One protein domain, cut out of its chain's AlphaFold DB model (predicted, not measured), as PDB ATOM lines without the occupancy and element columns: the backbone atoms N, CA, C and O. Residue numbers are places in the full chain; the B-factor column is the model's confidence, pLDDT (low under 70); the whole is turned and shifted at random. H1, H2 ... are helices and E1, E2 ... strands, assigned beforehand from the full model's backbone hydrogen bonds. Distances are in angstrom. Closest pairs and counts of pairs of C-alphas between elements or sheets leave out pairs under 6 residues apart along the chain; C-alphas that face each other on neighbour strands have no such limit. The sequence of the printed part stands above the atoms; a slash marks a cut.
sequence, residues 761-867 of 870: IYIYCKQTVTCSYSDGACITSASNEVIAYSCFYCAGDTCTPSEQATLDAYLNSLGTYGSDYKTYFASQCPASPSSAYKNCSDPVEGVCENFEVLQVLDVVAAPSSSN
ATOM      1  N   ILE A 761       8.227 -12.255  13.054       79.75
ATOM      2  CA  ILE A 761       7.224 -12.815  13.950       79.75
ATOM      3  C   ILE A 761       6.950 -11.750  15.005       79.75
ATOM      4  O   ILE A 761       7.782 -11.473  15.870       79.75
ATOM      5  N   TYR A 762       5.778 -11.143  14.913       83.50
ATOM      6  CA  TYR A 762       5.309 -10.104  15.813       83.50
ATOM      7  C   TYR A 762       4.637 -10.746  17.022       83.50
ATOM      8  O   TYR A 762       3.695 -11.525  16.871       83.50
ATOM      9  N   ILE A 763       5.092 -10.407  18.226       84.25
ATOM     10  CA  ILE A 763       4.434 -10.794  19.473       84.25
ATOM     11  C   ILE A 763       3.550  -9.622  19.900       84.25
ATOM     12  O   ILE A 763       4.042  -8.518  20.143       84.25
ATOM     13  N   TYR A 764       2.243  -9.856  19.986       87.94
ATOM     14  CA  TYR A 764       1.240  -8.844  20.300       87.94
ATOM     15  C   TYR A 764       0.572  -9.107  21.649       87.94
ATOM     16  O   TYR A 764       0.229 -10.241  21.989       87.94
ATOM     17  N   CYS A 765       0.271  -8.029  22.369       87.19
ATOM     18  CA  CYS A 765      -0.850  -8.014  23.291       87.19
ATOM     19  C   CYS A 765      -2.111  -7.687  22.493       87.19
ATOM     20  O   CYS A 765      -2.295  -6.553  22.044       87.19
ATOM     21  N   LYS A 766      -2.966  -8.687  22.298       87.12
ATOM     22  CA  LYS A 766      -4.300  -8.517  21.731       87.12
ATOM     23  C   LYS A 766      -5.259  -8.172  22.859       87.12
ATOM     24  O   LYS A 766      -5.438  -8.960  23.780       87.12
ATOM     25  N   GLN A 767      -5.899  -7.014  22.779       87.19
ATOM     26  CA  GLN A 767      -6.997  -6.637  23.658       87.19
ATOM     27  C   GLN A 767      -8.316  -6.714  22.899       87.19
ATOM     28  O   GLN A 767      -8.534  -5.960  21.951       87.19
ATOM     29  N   THR A 768      -9.220  -7.572  23.357       86.31
ATOM     30  CA  THR A 768     -10.618  -7.573  22.919       86.31
ATOM     31  C   THR A 768     -11.398  -6.631  23.836       86.31
ATOM     32  O   THR A 768     -11.470  -6.848  25.050       86.31
ATOM     33  N   VAL A 769     -11.968  -5.570  23.266       84.44
ATOM     34  CA  VAL A 769     -12.822  -4.606  23.967       84.44
ATOM     35  C   VAL A 769     -14.278  -4.993  23.736       84.44
ATOM     36  O   VAL A 769     -14.764  -5.012  22.605       84.44
ATOM     37  N   THR A 770     -14.972  -5.322  24.824       84.50
ATOM     38  CA  THR A 770     -16.403  -5.639  24.830       84.50
ATOM     39  C   THR A 770     -17.186  -4.456  25.381       84.50
ATOM     40  O   THR A 770     -16.991  -4.034  26.527       84.50
ATOM     41  N   CYS A 771     -18.083  -3.937  24.555       84.00
ATOM     42  CA  CYS A 771     -18.889  -2.756  24.802       84.00
ATOM     43  C   CYS A 771     -20.343  -3.152  25.081       84.00
ATOM     44  O   CYS A 771     -20.923  -3.968  24.370       84.00
ATOM     45  N   SER A 772     -20.954  -2.570  26.113       81.12
ATOM     46  CA  SER A 772     -22.358  -2.831  26.457       81.12
ATOM     47  C   SER A 772     -23.101  -1.542  26.804       81.12
ATOM     48  O   SER A 772     -22.595  -0.693  27.532       81.12
ATOM     49  N   TYR A 773     -24.310  -1.377  26.265       78.00
ATOM     50  CA  TYR A 773     -25.119  -0.185  26.515       78.00
ATOM     51  C   TYR A 773     -25.828  -0.283  27.873       78.00
ATOM     52  O   TYR A 773     -26.592  -1.222  28.110       78.00
ATOM     53  N   SER A 774     -25.587   0.678  28.765       75.88
ATOM     54  CA  SER A 774     -26.235   0.777  30.079       75.88
ATOM     55  C   SER A 774     -26.261   2.229  30.553       75.88
ATOM     56  O   SER A 774     -25.354   2.998  30.251       75.88
ATOM     57  N   ASP A 775     -27.307   2.614  31.290       68.94
ATOM     58  CA  ASP A 775     -27.481   3.949  31.890       68.94
ATOM     59  C   ASP A 775     -27.272   5.149  30.933       68.94
ATOM     60  O   ASP A 775     -26.945   6.255  31.360       68.94
ATOM     61  N   GLY A 776     -27.509   4.945  29.630       66.94
ATOM     62  CA  GLY A 776     -27.373   5.972  28.590       66.94
ATOM     63  C   GLY A 776     -25.967   6.124  27.997       66.94
ATOM     64  O   GLY A 776     -25.689   7.154  27.389       66.94
ATOM     65  N   ALA A 777     -25.074   5.147  28.184       71.31
ATOM     66  CA  ALA A 777     -23.729   5.150  27.605       71.31
ATOM     67  C   ALA A 777     -23.218   3.734  27.273       71.31
ATOM     68  O   ALA A 777     -23.697   2.731  27.806       71.31
ATOM     69  N   CYS A 778     -22.185   3.651  26.431       76.81
ATOM     70  CA  CYS A 778     -21.443   2.411  26.197       76.81
ATOM     71  C   CYS A 778     -20.408   2.170  27.308       76.81
ATOM     72  O   CYS A 778     -19.349   2.802  27.345       76.81
ATOM     73  N   ILE A 779     -20.685   1.220  28.203       79.81
ATOM     74  CA  ILE A 779     -19.725   0.741  29.201       79.81
ATOM     75  C   ILE A 779     -18.638  -0.077  28.498       79.81
ATOM     76  O   ILE A 779     -18.923  -0.970  27.701       79.81
ATOM     77  N   THR A 780     -17.381   0.232  28.820       85.06
ATOM     78  CA  THR A 780     -16.194  -0.458  28.298       85.06
ATOM     79  C   THR A 780     -15.749  -1.559  29.257       85.06
ATOM     80  O   THR A 780     -15.513  -1.301  30.436       85.06
ATOM     81  N   SER A 781     -15.569  -2.774  28.743       83.25
ATOM     82  CA  SER A 781     -14.869  -3.871  29.417       83.25
ATOM     83  C   SER A 781     -13.804  -4.449  28.483       83.25
ATOM     84  O   SER A 781     -13.952  -4.380  27.266       83.25
ATOM     85  N   ALA A 782     -12.701  -4.964  29.026       84.81
ATOM     86  CA  ALA A 782     -11.564  -5.409  28.223       84.81
ATOM     87  C   ALA A 782     -10.927  -6.682  28.790       84.81
ATOM     88  O   ALA A 782     -10.844  -6.860  30.007       84.81
ATOM     89  N   SER A 783     -10.441  -7.533  27.891       86.88
ATOM     90  CA  SER A 783      -9.659  -8.734  28.189       86.88
ATOM     91  C   SER A 783      -8.465  -8.812  27.247       86.88
ATOM     92  O   SER A 783      -8.621  -8.553  26.051       86.88
ATOM     93  N   ASN A 784      -7.300  -9.196  27.768       87.44
ATOM     94  CA  ASN A 784      -6.067  -9.284  26.986       87.44
ATOM     95  C   ASN A 784      -5.613 -10.741  26.789       87.44
ATOM     96  O   ASN A 784      -5.746 -11.567  27.691       87.44
ATOM     97  N   GLU A 785      -4.991 -11.025  25.646       88.69
ATOM     98  CA  GLU A 785      -4.286 -12.272  25.337       88.69
ATOM     99  C   GLU A 785      -2.925 -11.963  24.686       88.69
ATOM    100  O   GLU A 785      -2.809 -11.045  23.872       88.69
ATOM    101  N   VAL A 786      -1.890 -12.739  25.024       87.38
ATOM    102  CA  VAL A 786      -0.621 -12.734  24.280       87.38
ATOM    103  C   VAL A 786      -0.761 -13.657  23.073       87.38
ATOM    104  O   VAL A 786      -0.970 -14.862  23.238       87.38
ATOM    105  N   ILE A 787      -0.595 -13.105  21.874       86.31
ATOM    106  CA  ILE A 787      -0.575 -13.857  20.613       86.31
ATOM    107  C   ILE A 787       0.720 -13.576  19.848       86.31
ATOM    108  O   ILE A 787       1.382 -12.562  20.073       86.31
ATOM    109  N   ALA A 788       1.055 -14.453  18.911       83.56
ATOM    110  CA  ALA A 788       2.099 -14.219  17.920       83.56
ATOM    111  C   ALA A 788       1.502 -14.270  16.513       83.56
ATOM    112  O   ALA A 788       0.614 -15.079  16.260       83.56
ATOM    113  N   TYR A 789       2.009 -13.446  15.603       84.94
ATOM    114  CA  TYR A 789       1.593 -13.392  14.203       84.94
ATOM    115  C   TYR A 789       2.817 -13.324  13.290       84.94
ATOM    116  O   TYR A 789       3.816 -12.686  13.618       84.94
ATOM    117  N   SER A 790       2.733 -13.956  12.125       79.25
ATOM    118  CA  SER A 790       3.697 -13.795  11.038       79.25
ATOM    119  C   SER A 790       2.963 -14.010   9.723       79.25
ATOM    120  O   SER A 790       2.265 -15.015   9.580       79.25
ATOM    121  N   CYS A 791       3.131 -13.100   8.761       70.88
ATOM    122  CA  CYS A 791       2.463 -13.188   7.458       70.88
ATOM    123  C   CYS A 791       2.829 -14.460   6.680       70.88
ATOM    124  O   CYS A 791       2.077 -14.877   5.806       70.88
ATOM    125  N   PHE A 792       3.961 -15.097   7.002       68.81
ATOM    126  CA  PHE A 792       4.345 -16.355   6.375       68.81
ATOM    127  C   PHE A 792       3.590 -17.560   6.965       68.81
ATOM    128  O   PHE A 792       3.257 -18.501   6.248       68.81
ATOM    129  N   TYR A 793       3.304 -17.537   8.268       67.12
ATOM    130  CA  TYR A 793       2.623 -18.637   8.953       67.12
ATOM    131  C   TYR A 793       1.098 -18.509   8.969       67.12
ATOM    132  O   TYR A 793       0.442 -19.487   9.310       67.12
ATOM    133  N   CYS A 794       0.539 -17.340   8.655       72.62
ATOM    134  CA  CYS A 794      -0.878 -17.040   8.846       72.62
ATOM    135  C   CYS A 794      -1.503 -16.536   7.540       72.62
ATOM    136  O   CYS A 794      -1.087 -15.512   6.998       72.62
ATOM    137  N   ALA A 795      -2.493 -17.268   7.021       60.38
ATOM    138  CA  ALA A 795      -3.105 -17.010   5.717       60.38
ATOM    139  C   ALA A 795      -4.086 -15.813   5.726       60.38
ATOM    140  O   ALA A 795      -5.303 -15.984   5.624       60.38
ATOM    141  N   GLY A 796      -3.544 -14.597   5.830       63.06
ATOM    142  CA  GLY A 796      -4.282 -13.332   5.922       63.06
ATOM    143  C   GLY A 796      -4.170 -12.695   7.309       63.06
ATOM    144  O   GLY A 796      -3.362 -13.120   8.129       63.06
ATOM    145  N   ASP A 797      -5.009 -11.695   7.592       59.25
ATOM    146  CA  ASP A 797      -4.885 -10.801   8.763       59.25
ATOM    147  C   ASP A 797      -5.003 -11.488  10.145       59.25
ATOM    148  O   ASP A 797      -4.829 -10.845  11.181       59.25
ATOM    149  N   THR A 798      -5.316 -12.788  10.194       63.50
ATOM    150  CA  THR A 798      -5.402 -13.579  11.432       63.50
ATOM    151  C   THR A 798      -4.882 -15.002  11.230       63.50
ATOM    152  O   THR A 798      -5.110 -15.616  10.191       63.50
ATOM    153  N   CYS A 799      -4.219 -15.550  12.249       71.50
ATOM    154  CA  CYS A 799      -3.770 -16.942  12.272       71.50
ATOM    155  C   CYS A 799      -4.919 -17.892  12.640       71.50
ATOM    156  O   CYS A 799      -5.647 -17.655  13.609       71.50
ATOM    157  N   THR A 800      -5.046 -19.022  11.945       76.44
ATOM    158  CA  THR A 800      -5.896 -20.132  12.402       76.44
ATOM    159  C   THR A 800      -5.331 -20.760  13.687       76.44
ATOM    160  O   THR A 800      -4.125 -20.687  13.933       76.44
ATOM    161  N   PRO A 801      -6.143 -21.463  14.504       75.69
ATOM    162  CA  PRO A 801      -5.650 -22.109  15.727       75.69
ATOM    163  C   PRO A 801      -4.504 -23.114  15.504       75.69
ATOM    164  O   PRO A 801      -3.672 -23.308  16.387       75.69
ATOM    165  N   SER A 802      -4.440 -23.742  14.326       73.62
ATOM    166  CA  SER A 802      -3.358 -24.644  13.903       73.62
ATOM    167  C   SER A 802      -2.052 -23.913  13.580       73.62
ATOM    168  O   SER A 802      -0.975 -24.367  13.968       73.62
ATOM    169  N   GLU A 803      -2.141 -22.773  12.898       79.56
ATOM    170  CA  GLU A 803      -0.992 -21.919  12.584       79.56
ATOM    171  C   GLU A 803      -0.466 -21.259  13.862       79.56
ATOM    172  O   GLU A 803       0.726 -21.341  14.151       79.56
ATOM    173  N   GLN A 804      -1.368 -20.742  14.706       81.12
ATOM    174  CA  GLN A 804      -1.037 -20.191  16.021       81.12
ATOM    175  C   GLN A 804      -0.318 -21.217  16.904       81.12
ATOM    176  O   GLN A 804       0.725 -20.906  17.466       81.12
ATOM    177  N   ALA A 805      -0.813 -22.458  16.989       78.56
ATOM    178  CA  ALA A 805      -0.155 -23.516  17.758       78.56
ATOM    179  C   ALA A 805       1.233 -23.890  17.201       78.56
ATOM    180  O   ALA A 805       2.125 -24.264  17.964       78.56
ATOM    181  N   THR A 806       1.434 -23.769  15.886       79.75
ATOM    182  CA  THR A 806       2.732 -23.999  15.231       79.75
ATOM    183  C   THR A 806       3.717 -22.871  15.549       79.75
ATOM    184  O   THR A 806       4.868 -23.134  15.899       79.75
ATOM    185  N   LEU A 807       3.254 -21.621  15.495       80.69
ATOM    186  CA  LEU A 807       4.044 -20.426  15.791       80.69
ATOM    187  C   LEU A 807       4.392 -20.322  17.287       80.69
ATOM    188  O   LEU A 807       5.536 -20.036  17.639       80.69
ATOM    189  N   ASP A 808       3.443 -20.662  18.165       82.56
ATOM    190  CA  ASP A 808       3.645 -20.772  19.613       82.56
ATOM    191  C   ASP A 808       4.699 -21.847  19.945       82.56
ATOM    192  O   ASP A 808       5.601 -21.617  20.754       82.56
ATOM    193  N   ALA A 809       4.630 -23.015  19.291       80.00
ATOM    194  CA  ALA A 809       5.619 -24.079  19.453       80.00
ATOM    195  C   ALA A 809       7.009 -23.668  18.939       80.00
ATOM    196  O   ALA A 809       8.009 -23.989  19.580       80.00
ATOM    197  N   TYR A 810       7.082 -22.930  17.826       82.38
ATOM    198  CA  TYR A 810       8.339 -22.387  17.313       82.38
ATOM    199  C   TYR A 810       8.976 -21.389  18.295       82.38
ATOM    200  O   TYR A 810      10.129 -21.587  18.685       82.38
ATOM    201  N   LEU A 811       8.234 -20.378  18.767       80.94
ATOM    202  CA  LEU A 811       8.740 -19.381  19.724       80.94
ATOM    203  C   LEU A 811       9.210 -20.021  21.038       80.94
ATOM    204  O   LEU A 811      10.260 -19.653  21.566       80.94
ATOM    205  N   ASN A 812       8.492 -21.036  21.519       82.75
ATOM    206  CA  ASN A 812       8.892 -21.806  22.698       82.75
ATOM    207  C   ASN A 812      10.096 -22.730  22.433       82.75
ATOM    208  O   ASN A 812      10.851 -23.026  23.359       82.75
ATOM    209  N   SER A 813      10.339 -23.146  21.183       78.81
ATOM    210  CA  SER A 813      11.535 -23.921  20.813       78.81
ATOM    211  C   SER A 813      12.824 -23.088  20.762       78.81
ATOM    212  O   SER A 813      13.902 -23.637  20.990       78.81
ATOM    213  N   LEU A 814      12.728 -21.770  20.531       77.38
ATOM    214  CA  LEU A 814      13.885 -20.861  20.534       77.38
ATOM    215  C   LEU A 814      14.508 -20.683  21.925       77.38
ATOM    216  O   LEU A 814      15.683 -20.339  22.038       77.38
ATOM    217  N   GLY A 815      13.728 -20.876  22.993       72.81
ATOM    218  CA  GLY A 815      14.171 -20.714  24.382       72.81
ATOM    219  C   GLY A 815      14.429 -19.267  24.828       72.81
ATOM    220  O   GLY A 815      14.636 -19.043  26.020       72.81
ATOM    221  N   THR A 816      14.366 -18.285  23.918       76.81
ATOM    222  CA  THR A 816      14.567 -16.841  24.169       76.81
ATOM    223  C   THR A 816      13.737 -16.319  25.344       76.81
ATOM    224  O   THR A 816      14.227 -15.538  26.157       76.81
ATOM    225  N   TYR A 817      12.499 -16.805  25.466       81.56
ATOM    226  CA  TYR A 817      11.527 -16.406  26.489       81.56
ATOM    227  C   TYR A 817      11.312 -17.493  27.562       81.56
ATOM    228  O   TYR A 817      10.327 -17.476  28.299       81.56
ATOM    229  N   GLY A 818      12.227 -18.464  27.662       77.81
ATOM    230  CA  GLY A 818      12.048 -19.671  28.469       77.81
ATOM    231  C   GLY A 818      11.183 -20.719  27.763       77.81
ATOM    232  O   GLY A 818      11.225 -20.844  26.543       77.81
ATOM    233  N   SER A 819      10.427 -21.508  28.534       77.62
ATOM    234  CA  SER A 819       9.601 -22.612  28.012       77.62
ATOM    235  C   SER A 819       8.207 -22.203  27.525       77.62
ATOM    236  O   SER A 819       7.527 -23.026  26.918       77.62
ATOM    237  N   ASP A 820       7.758 -20.987  27.844       85.50
ATOM    238  CA  ASP A 820       6.503 -20.419  27.348       85.50
ATOM    239  C   ASP A 820       6.578 -18.886  27.248       85.50
ATOM    240  O   ASP A 820       6.609 -18.183  28.265       85.50
ATOM    241  N   TYR A 821       6.560 -18.364  26.020       86.31
ATOM    242  CA  TYR A 821       6.574 -16.928  25.749       86.31
ATOM    243  C   TYR A 821       5.309 -16.224  26.261       86.31
ATOM    244  O   TYR A 821       5.391 -15.077  26.705       86.31
ATOM    245  N   LYS A 822       4.148 -16.896  26.296       88.06
ATOM    246  CA  LYS A 822       2.909 -16.285  26.807       88.06
ATOM    247  C   LYS A 822       3.021 -16.002  28.304       88.06
ATOM    248  O   LYS A 822       2.711 -14.895  28.741       88.06
ATOM    249  N   THR A 823       3.574 -16.935  29.077       86.69
ATOM    250  CA  THR A 823       3.917 -16.742  30.496       86.69
ATOM    251  C   THR A 823       4.967 -15.642  30.706       86.69
ATOM    252  O   THR A 823       4.848 -14.875  31.662       86.69
ATOM    253  N   TYR A 824       5.963 -15.510  29.821       87.19
ATOM    254  CA  TYR A 824       6.957 -14.425  29.881       87.19
ATOM    255  C   TYR A 824       6.305 -13.037  29.718       87.19
ATOM    256  O   TYR A 824       6.517 -12.136  30.536       87.19
ATOM    257  N   PHE A 825       5.448 -12.878  28.706       88.62
ATOM    258  CA  PHE A 825       4.783 -11.610  28.390       88.62
ATOM    259  C   PHE A 825       3.514 -11.317  29.213       88.62
ATOM    260  O   PHE A 825       3.043 -10.179  29.203       88.62
ATOM    261  N   ALA A 826       2.992 -12.266  29.998       81.88
ATOM    262  CA  ALA A 826       1.785 -12.097  30.826       81.88
ATOM    263  C   ALA A 826       1.843 -10.923  31.833       81.88
ATOM    264  O   ALA A 826       0.807 -10.440  32.286       81.88
ATOM    265  N   SER A 827       3.043 -10.445  32.182       81.25
ATOM    266  CA  SER A 827       3.240  -9.245  33.013       81.25
ATOM    267  C   SER A 827       3.047  -7.924  32.252       81.25
ATOM    268  O   SER A 827       2.650  -6.926  32.850       81.25
ATOM    269  N   GLN A 828       3.303  -7.923  30.943       82.75
ATOM    270  CA  GLN A 828       3.129  -6.783  30.036       82.75
ATOM    271  C   GLN A 828       1.734  -6.788  29.392       82.75
ATOM    272  O   GLN A 828       1.203  -5.740  29.034       82.75
ATOM    273  N   CYS A 829       1.121  -7.970  29.296       86.75
ATOM    274  CA  CYS A 829      -0.207  -8.204  28.747       86.75
ATOM    275  C   CYS A 829      -1.110  -8.923  29.776       86.75
ATOM    276  O   CYS A 829      -1.396 -10.115  29.635       86.75
ATOM    277  N   PRO A 830      -1.533  -8.238  30.857       83.19
ATOM    278  CA  PRO A 830      -2.316  -8.853  31.925       83.19
ATOM    279  C   PRO A 830      -3.738  -9.171  31.453       83.19
ATOM    280  O   PRO A 830      -4.469  -8.270  31.045       83.19
ATOM    281  N   ALA A 831      -4.159 -10.435  31.572       82.88
ATOM    282  CA  ALA A 831      -5.429 -10.939  31.026       82.88
ATOM    283  C   ALA A 831      -6.691 -10.162  31.465       82.88
ATOM    284  O   ALA A 831      -7.689 -10.131  30.746       82.88
ATOM    285  N   SER A 832      -6.638  -9.503  32.626       83.31
ATOM    286  CA  SER A 832      -7.630  -8.522  33.078       83.31
ATOM    287  C   SER A 832      -6.951  -7.153  33.253       83.31
ATOM    288  O   SER A 832      -6.411  -6.881  34.330       83.31
ATOM    289  N   PRO A 833      -6.915  -6.302  32.211       81.44
ATOM    290  CA  PRO A 833      -6.310  -4.975  32.284       81.44
ATOM    291  C   PRO A 833      -7.144  -4.020  33.154       81.44
ATOM    292  O   PRO A 833      -8.364  -4.134  33.246       81.44
ATOM    293  N   SER A 834      -6.497  -3.016  33.753       75.56
ATOM    294  CA  SER A 834      -7.174  -1.961  34.529       75.56
ATOM    295  C   SER A 834      -7.906  -0.919  33.672       75.56
ATOM    296  O   SER A 834      -8.644  -0.094  34.206       75.56
ATOM    297  N   SER A 835      -7.649  -0.903  32.365       76.19
ATOM    298  CA  SER A 835      -8.123   0.102  31.410       76.19
ATOM    299  C   SER A 835      -7.976  -0.419  29.981       76.19
ATOM    300  O   SER A 835      -6.997  -1.104  29.680       76.19
ATOM    301  N   ALA A 836      -8.903  -0.058  29.096       77.88
ATOM    302  CA  ALA A 836      -8.760  -0.326  27.668       77.88
ATOM    303  C   ALA A 836      -7.775   0.659  27.004       77.88
ATOM    304  O   ALA A 836      -7.629   1.795  27.455       77.88
ATOM    305  N   TYR A 837      -7.133   0.244  25.910       75.81
ATOM    306  CA  TYR A 837      -6.312   1.110  25.051       75.81
ATOM    307  C   TYR A 837      -7.164   2.129  24.277       75.81
ATOM    308  O   TYR A 837      -6.692   3.208  23.926       75.81
ATOM    309  N   LYS A 838      -8.433   1.787  24.026       76.38
ATOM    310  CA  LYS A 838      -9.460   2.633  23.415       76.38
ATOM    311  C   LYS A 838     -10.794   2.320  24.097       76.38
ATOM    312  O   LYS A 838     -11.144   1.153  24.245       76.38
ATOM    313  N   ASN A 839     -11.527   3.350  24.513       78.38
ATOM    314  CA  ASN A 839     -12.865   3.192  25.088       78.38
ATOM    315  C   ASN A 839     -13.925   3.015  23.993       78.38
ATOM    316  O   ASN A 839     -13.715   3.408  22.843       78.38
ATOM    317  N   CYS A 840     -15.082   2.475  24.368       79.81
ATOM    318  CA  CYS A 840     -16.245   2.392  23.491       79.81
ATOM    319  C   CYS A 840     -16.728   3.791  23.076       79.81
ATOM    320  O   CYS A 840     -16.972   4.648  23.926       79.81
ATOM    321  N   SER A 841     -16.888   4.005  21.773       66.50
ATOM    322  CA  SER A 841     -17.604   5.148  21.197       66.50
ATOM    323  C   SER A 841     -19.061   4.777  20.917       66.50
ATOM    324  O   SER A 841     -19.351   3.608  20.674       66.50
ATOM    325  N   ASP A 842     -19.947   5.772  20.900       63.03
ATOM    326  CA  ASP A 842     -21.329   5.643  20.420       63.03
ATOM    327  C   ASP A 842     -21.416   6.268  19.009       63.03
ATOM    328  O   ASP A 842     -21.493   7.495  18.895       63.03
ATOM    329  N   PRO A 843     -21.275   5.478  17.922       53.09
ATOM    330  CA  PRO A 843     -21.376   5.980  16.552       53.09
ATOM    331  C   PRO A 843     -22.826   6.244  16.115       53.09
ATOM    332  O   PRO A 843     -23.045   7.040  15.202       53.09
ATOM    333  N   VAL A 844     -23.809   5.576  16.733       54.06
ATOM    334  CA  VAL A 844     -25.244   5.672  16.422       54.06
ATOM    335  C   VAL A 844     -26.033   5.397  17.703       54.06
ATOM    336  O   VAL A 844     -26.037   4.262  18.169       54.06
ATOM    337  N   GLU A 845     -26.732   6.420  18.211       54.34
ATOM    338  CA  GLU A 845     -27.395   6.467  19.528       54.34
ATOM    339  C   GLU A 845     -27.977   5.113  19.996       54.34
ATOM    340  O   GLU A 845     -29.044   4.676  19.552       54.34
ATOM    341  N   GLY A 846     -27.262   4.453  20.915       56.75
ATOM    342  CA  GLY A 846     -27.651   3.166  21.506       56.75
ATOM    343  C   GLY A 846     -26.999   1.910  20.907       56.75
ATOM    344  O   GLY A 846     -27.305   0.805  21.365       56.75
ATOM    345  N   VAL A 847     -26.097   2.037  19.929       61.88
ATOM    346  CA  VAL A 847     -25.354   0.920  19.318       61.88
ATOM    347  C   VAL A 847     -23.889   0.958  19.753       61.88
ATOM    348  O   VAL A 847     -23.109   1.788  19.299       61.88
ATOM    349  N   CYS A 848     -23.494   0.016  20.610       74.12
ATOM    350  CA  CYS A 848     -22.115  -0.119  21.078       74.12
ATOM    351  C   CYS A 848     -21.386  -1.244  20.330       74.12
ATOM    352  O   CYS A 848     -21.802  -2.401  20.404       74.12
ATOM    353  N   GLU A 849     -20.285  -0.927  19.649       74.38
ATOM    354  CA  GLU A 849     -19.520  -1.896  18.851       74.38
ATOM    355  C   GLU A 849     -18.336  -2.490  19.625       74.38
ATOM    356  O   GLU A 849     -17.536  -1.763  20.215       74.38
ATOM    357  N   ASN A 850     -18.194  -3.819  19.586       80.00
ATOM    358  CA  ASN A 850     -16.997  -4.515  20.067       80.00
ATOM    359  C   ASN A 850     -15.869  -4.388  19.037       80.00
ATOM    360  O   ASN A 850     -16.117  -4.491  17.837       80.00
ATOM    361  N   PHE A 851     -14.625  -4.251  19.492       80.94
ATOM    362  CA  PHE A 851     -13.458  -4.198  18.608       80.94
ATOM    363  C   PHE A 851     -12.215  -4.789  19.275       80.94
ATOM    364  O   PHE A 851     -12.163  -4.978  20.492       80.94
ATOM    365  N   GLU A 852     -11.194  -5.066  18.471       81.88
ATOM    366  CA  GLU A 852      -9.912  -5.590  18.937       81.88
ATOM    367  C   GLU A 852      -8.794  -4.576  18.679       81.88
ATOM    368  O   GLU A 852      -8.832  -3.820  17.707       81.88
ATOM    369  N   VAL A 853      -7.805  -4.536  19.570       81.25
ATOM    370  CA  VAL A 853      -6.634  -3.657  19.477       81.25
ATOM    371  C   VAL A 853      -5.379  -4.495  19.686       81.25
ATOM    372  O   VAL A 853      -5.275  -5.211  20.681       81.25
ATOM    373  N   LEU A 854      -4.421  -4.395  18.765       81.06
ATOM    374  CA  LEU A 854      -3.116  -5.044  18.877       81.06
ATOM    375  C   LEU A 854      -2.061  -4.027  19.331       81.06
ATOM    376  O   LEU A 854      -1.885  -2.987  18.699       81.06
ATOM    377  N   GLN A 855      -1.328  -4.343  20.398       82.25
ATOM    378  CA  GLN A 855      -0.119  -3.625  20.808       82.25
ATOM    379  C   GLN A 855       1.095  -4.540  20.609       82.25
ATOM    380  O   GLN A 855       1.122  -5.635  21.165       82.25
ATOM    381  N   VAL A 856       2.103  -4.110  19.840       83.19
ATOM    382  CA  VAL A 856       3.373  -4.855  19.716       83.19
ATOM    383  C   VAL A 856       4.061  -4.906  21.082       83.19
ATOM    384  O   VAL A 856       4.213  -3.872  21.735       83.19
ATOM    385  N   LEU A 857       4.479  -6.100  21.497       79.94
ATOM    386  CA  LEU A 857       5.305  -6.342  22.680       79.94
ATOM    387  C   LEU A 857       6.768  -6.582  22.294       79.94
ATOM    388  O   LEU A 857       7.662  -6.051  22.947       79.94
ATOM    389  N   ASP A 858       7.003  -7.374  21.244       82.38
ATOM    390  CA  ASP A 858       8.338  -7.722  20.743       82.38
ATOM    391  C   ASP A 858       8.267  -8.193  19.275       82.38
ATOM    392  O   ASP A 858       7.180  -8.494  18.769       82.38
ATOM    393  N   VAL A 859       9.409  -8.263  18.585       81.25
ATOM    394  CA  VAL A 859       9.511  -8.706  17.182       81.25
ATOM    395  C   VAL A 859      10.731  -9.609  16.994       81.25
ATOM    396  O   VAL A 859      11.865  -9.209  17.254       81.25
ATOM    397  N   VAL A 860      10.506 -10.826  16.497       76.94
ATOM    398  CA  VAL A 860      11.530 -11.870  16.334       76.94
ATOM    399  C   VAL A 860      11.753 -12.164  14.854       76.94
ATOM    400  O   VAL A 860      10.798 -12.371  14.114       76.94
ATOM    401  N   ALA A 861      13.009 -12.240  14.412       70.62
ATOM    402  CA  ALA A 861      13.326 -12.673  13.052       70.62
ATOM    403  C   ALA A 861      13.118 -14.192  12.881       70.62
ATOM    404  O   ALA A 861      13.615 -14.996  13.676       70.62
ATOM    405  N   ALA A 862      12.416 -14.586  11.819       62.97
ATOM    406  CA  ALA A 862      12.320 -15.972  11.376       62.97
ATOM    407  C   ALA A 862      13.612 -16.410  10.645       62.97
ATOM    408  O   ALA A 862      14.346 -15.567  10.118       62.97
ATOM    409  N   PRO A 863      13.923 -17.719  10.572       57.44
ATOM    410  CA  PRO A 863      15.086 -18.207   9.841       57.44
ATOM    411  C   PRO A 863      14.816 -18.113   8.337       57.44
ATOM    412  O   PRO A 863      13.760 -18.539   7.873       57.44
ATOM    413  N   SER A 864      15.784 -17.645   7.545       53.75
ATOM    414  CA  SER A 864      15.627 -17.538   6.083       53.75
ATOM    415  C   SER A 864      15.326 -18.878   5.396       53.75
ATOM    416  O   SER A 864      14.669 -18.903   4.365       53.75
ATOM    417  N   SER A 865      15.724 -20.004   5.998       51.22
ATOM    418  CA  SER A 865      15.385 -21.358   5.537       51.22
ATOM    419  C   SER A 865      13.906 -21.744   5.687       51.22
ATOM    420  O   SER A 865      13.532 -22.838   5.271       51.22
ATOM    421  N   SER A 866      13.090 -20.909   6.336       49.97
ATOM    422  CA  SER A 866      11.661 -21.157   6.561       49.97
ATOM    423  C   SER A 866      10.750 -20.434   5.565       49.97
ATOM    424  O   SER A 866       9.569 -20.760   5.531       49.97
ATOM    425  N   ASN A 867      11.267 -19.505   4.753       41.53
ATOM    426  CA  ASN A 867      10.493 -18.813   3.720       41.53
ATOM    427  C   ASN A 867      10.631 -19.554   2.363       41.53
ATOM    428  O   ASN A 867      11.756 -19.771   1.912       41.53
TER     429      ASN A 867
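Overview. This is residues 761 to 867 of the 870 residues of an uncharacterized protein of Rickettsiales bacterium TMED131 (UniProt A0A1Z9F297). A long, twisted ribbon of three strands, with the hairpin E1 and E2 running its length and E3 beside E1, has the helices H1 and H2 on it near the end where E1 begins and E2 ends. The unnamed stretch 826 to 850 leads from H2 towards the hairpin's turn and folds back into E3. The printed part has 107 residues with three named strands and two named helices, in the order E1, E2, H1, H2, E3. The sheet's order is E2, E1, E3, antiparallel, and the class is mixed, helices and strands. The whole is loose, with a radius of gyration of the C-alphas of 16.5 A, and elongated, spanning 55 by 28 by 19 A.

Along the chain. E1, residues 761 to 774, begins at C-alpha 761 (7.224, -12.815, 13.950) and is 39.6 A long. E2, residues 777 to 789, is 34.1 A long and bends by 70 degrees at residue 786. H1, residues 801 to 814, measures 20.2 A, and H2, residues 821 to 825, 6.2 A. E3, residues 851 to 861, is 28.6 A long, bends by 63 degrees at residue 858 and ends at C-alpha 861 (13.326, -12.673, 13.052).

Arrangement. E1 and E2 are antiparallel at 163 degrees, with N 770 and O 781 2.8 A apart, within hydrogen-bond range. E1 and E3 are antiparallel at 169 degrees, with N 765 and O 855 at 2.8 A. H1 is on the sheet at a height of 8.9 A; its closest C-alphas to E2 are those of Leu 807 and Ala 788, 6.8 A apart. H2 is on the sheet at a height of 8.7 A; the C-alphas of Lys 822 and Val 786, its closest to E2, are 5.6 A apart. H1, with residues 808 to 812 alone, and H2 only just touch, with 3 pairs of C-alphas within 8 A, the closest Asn 812 and Tyr 821 at 6.2 A. E2, H1, H2 and E3 form a split strand-helix-strand unit, two strands running the same way with E1 between them, and its crossover is right-handed. In H1 and H2 every O i to N i+4 pair is within hydrogen-bond range.

Size, cuts and confidence. The two C-alphas farthest apart, of Asp 775 and Ser 865, are 56.3 A apart. The printed part has no cut; the links E2 to H1 and H2 to E3 are long. The mean pLDDT of the printed part is 76.7, and it is under 70 at residues 775 to 776, 792 to 793, 795 to 798, 841 to 847 and 862 to 867.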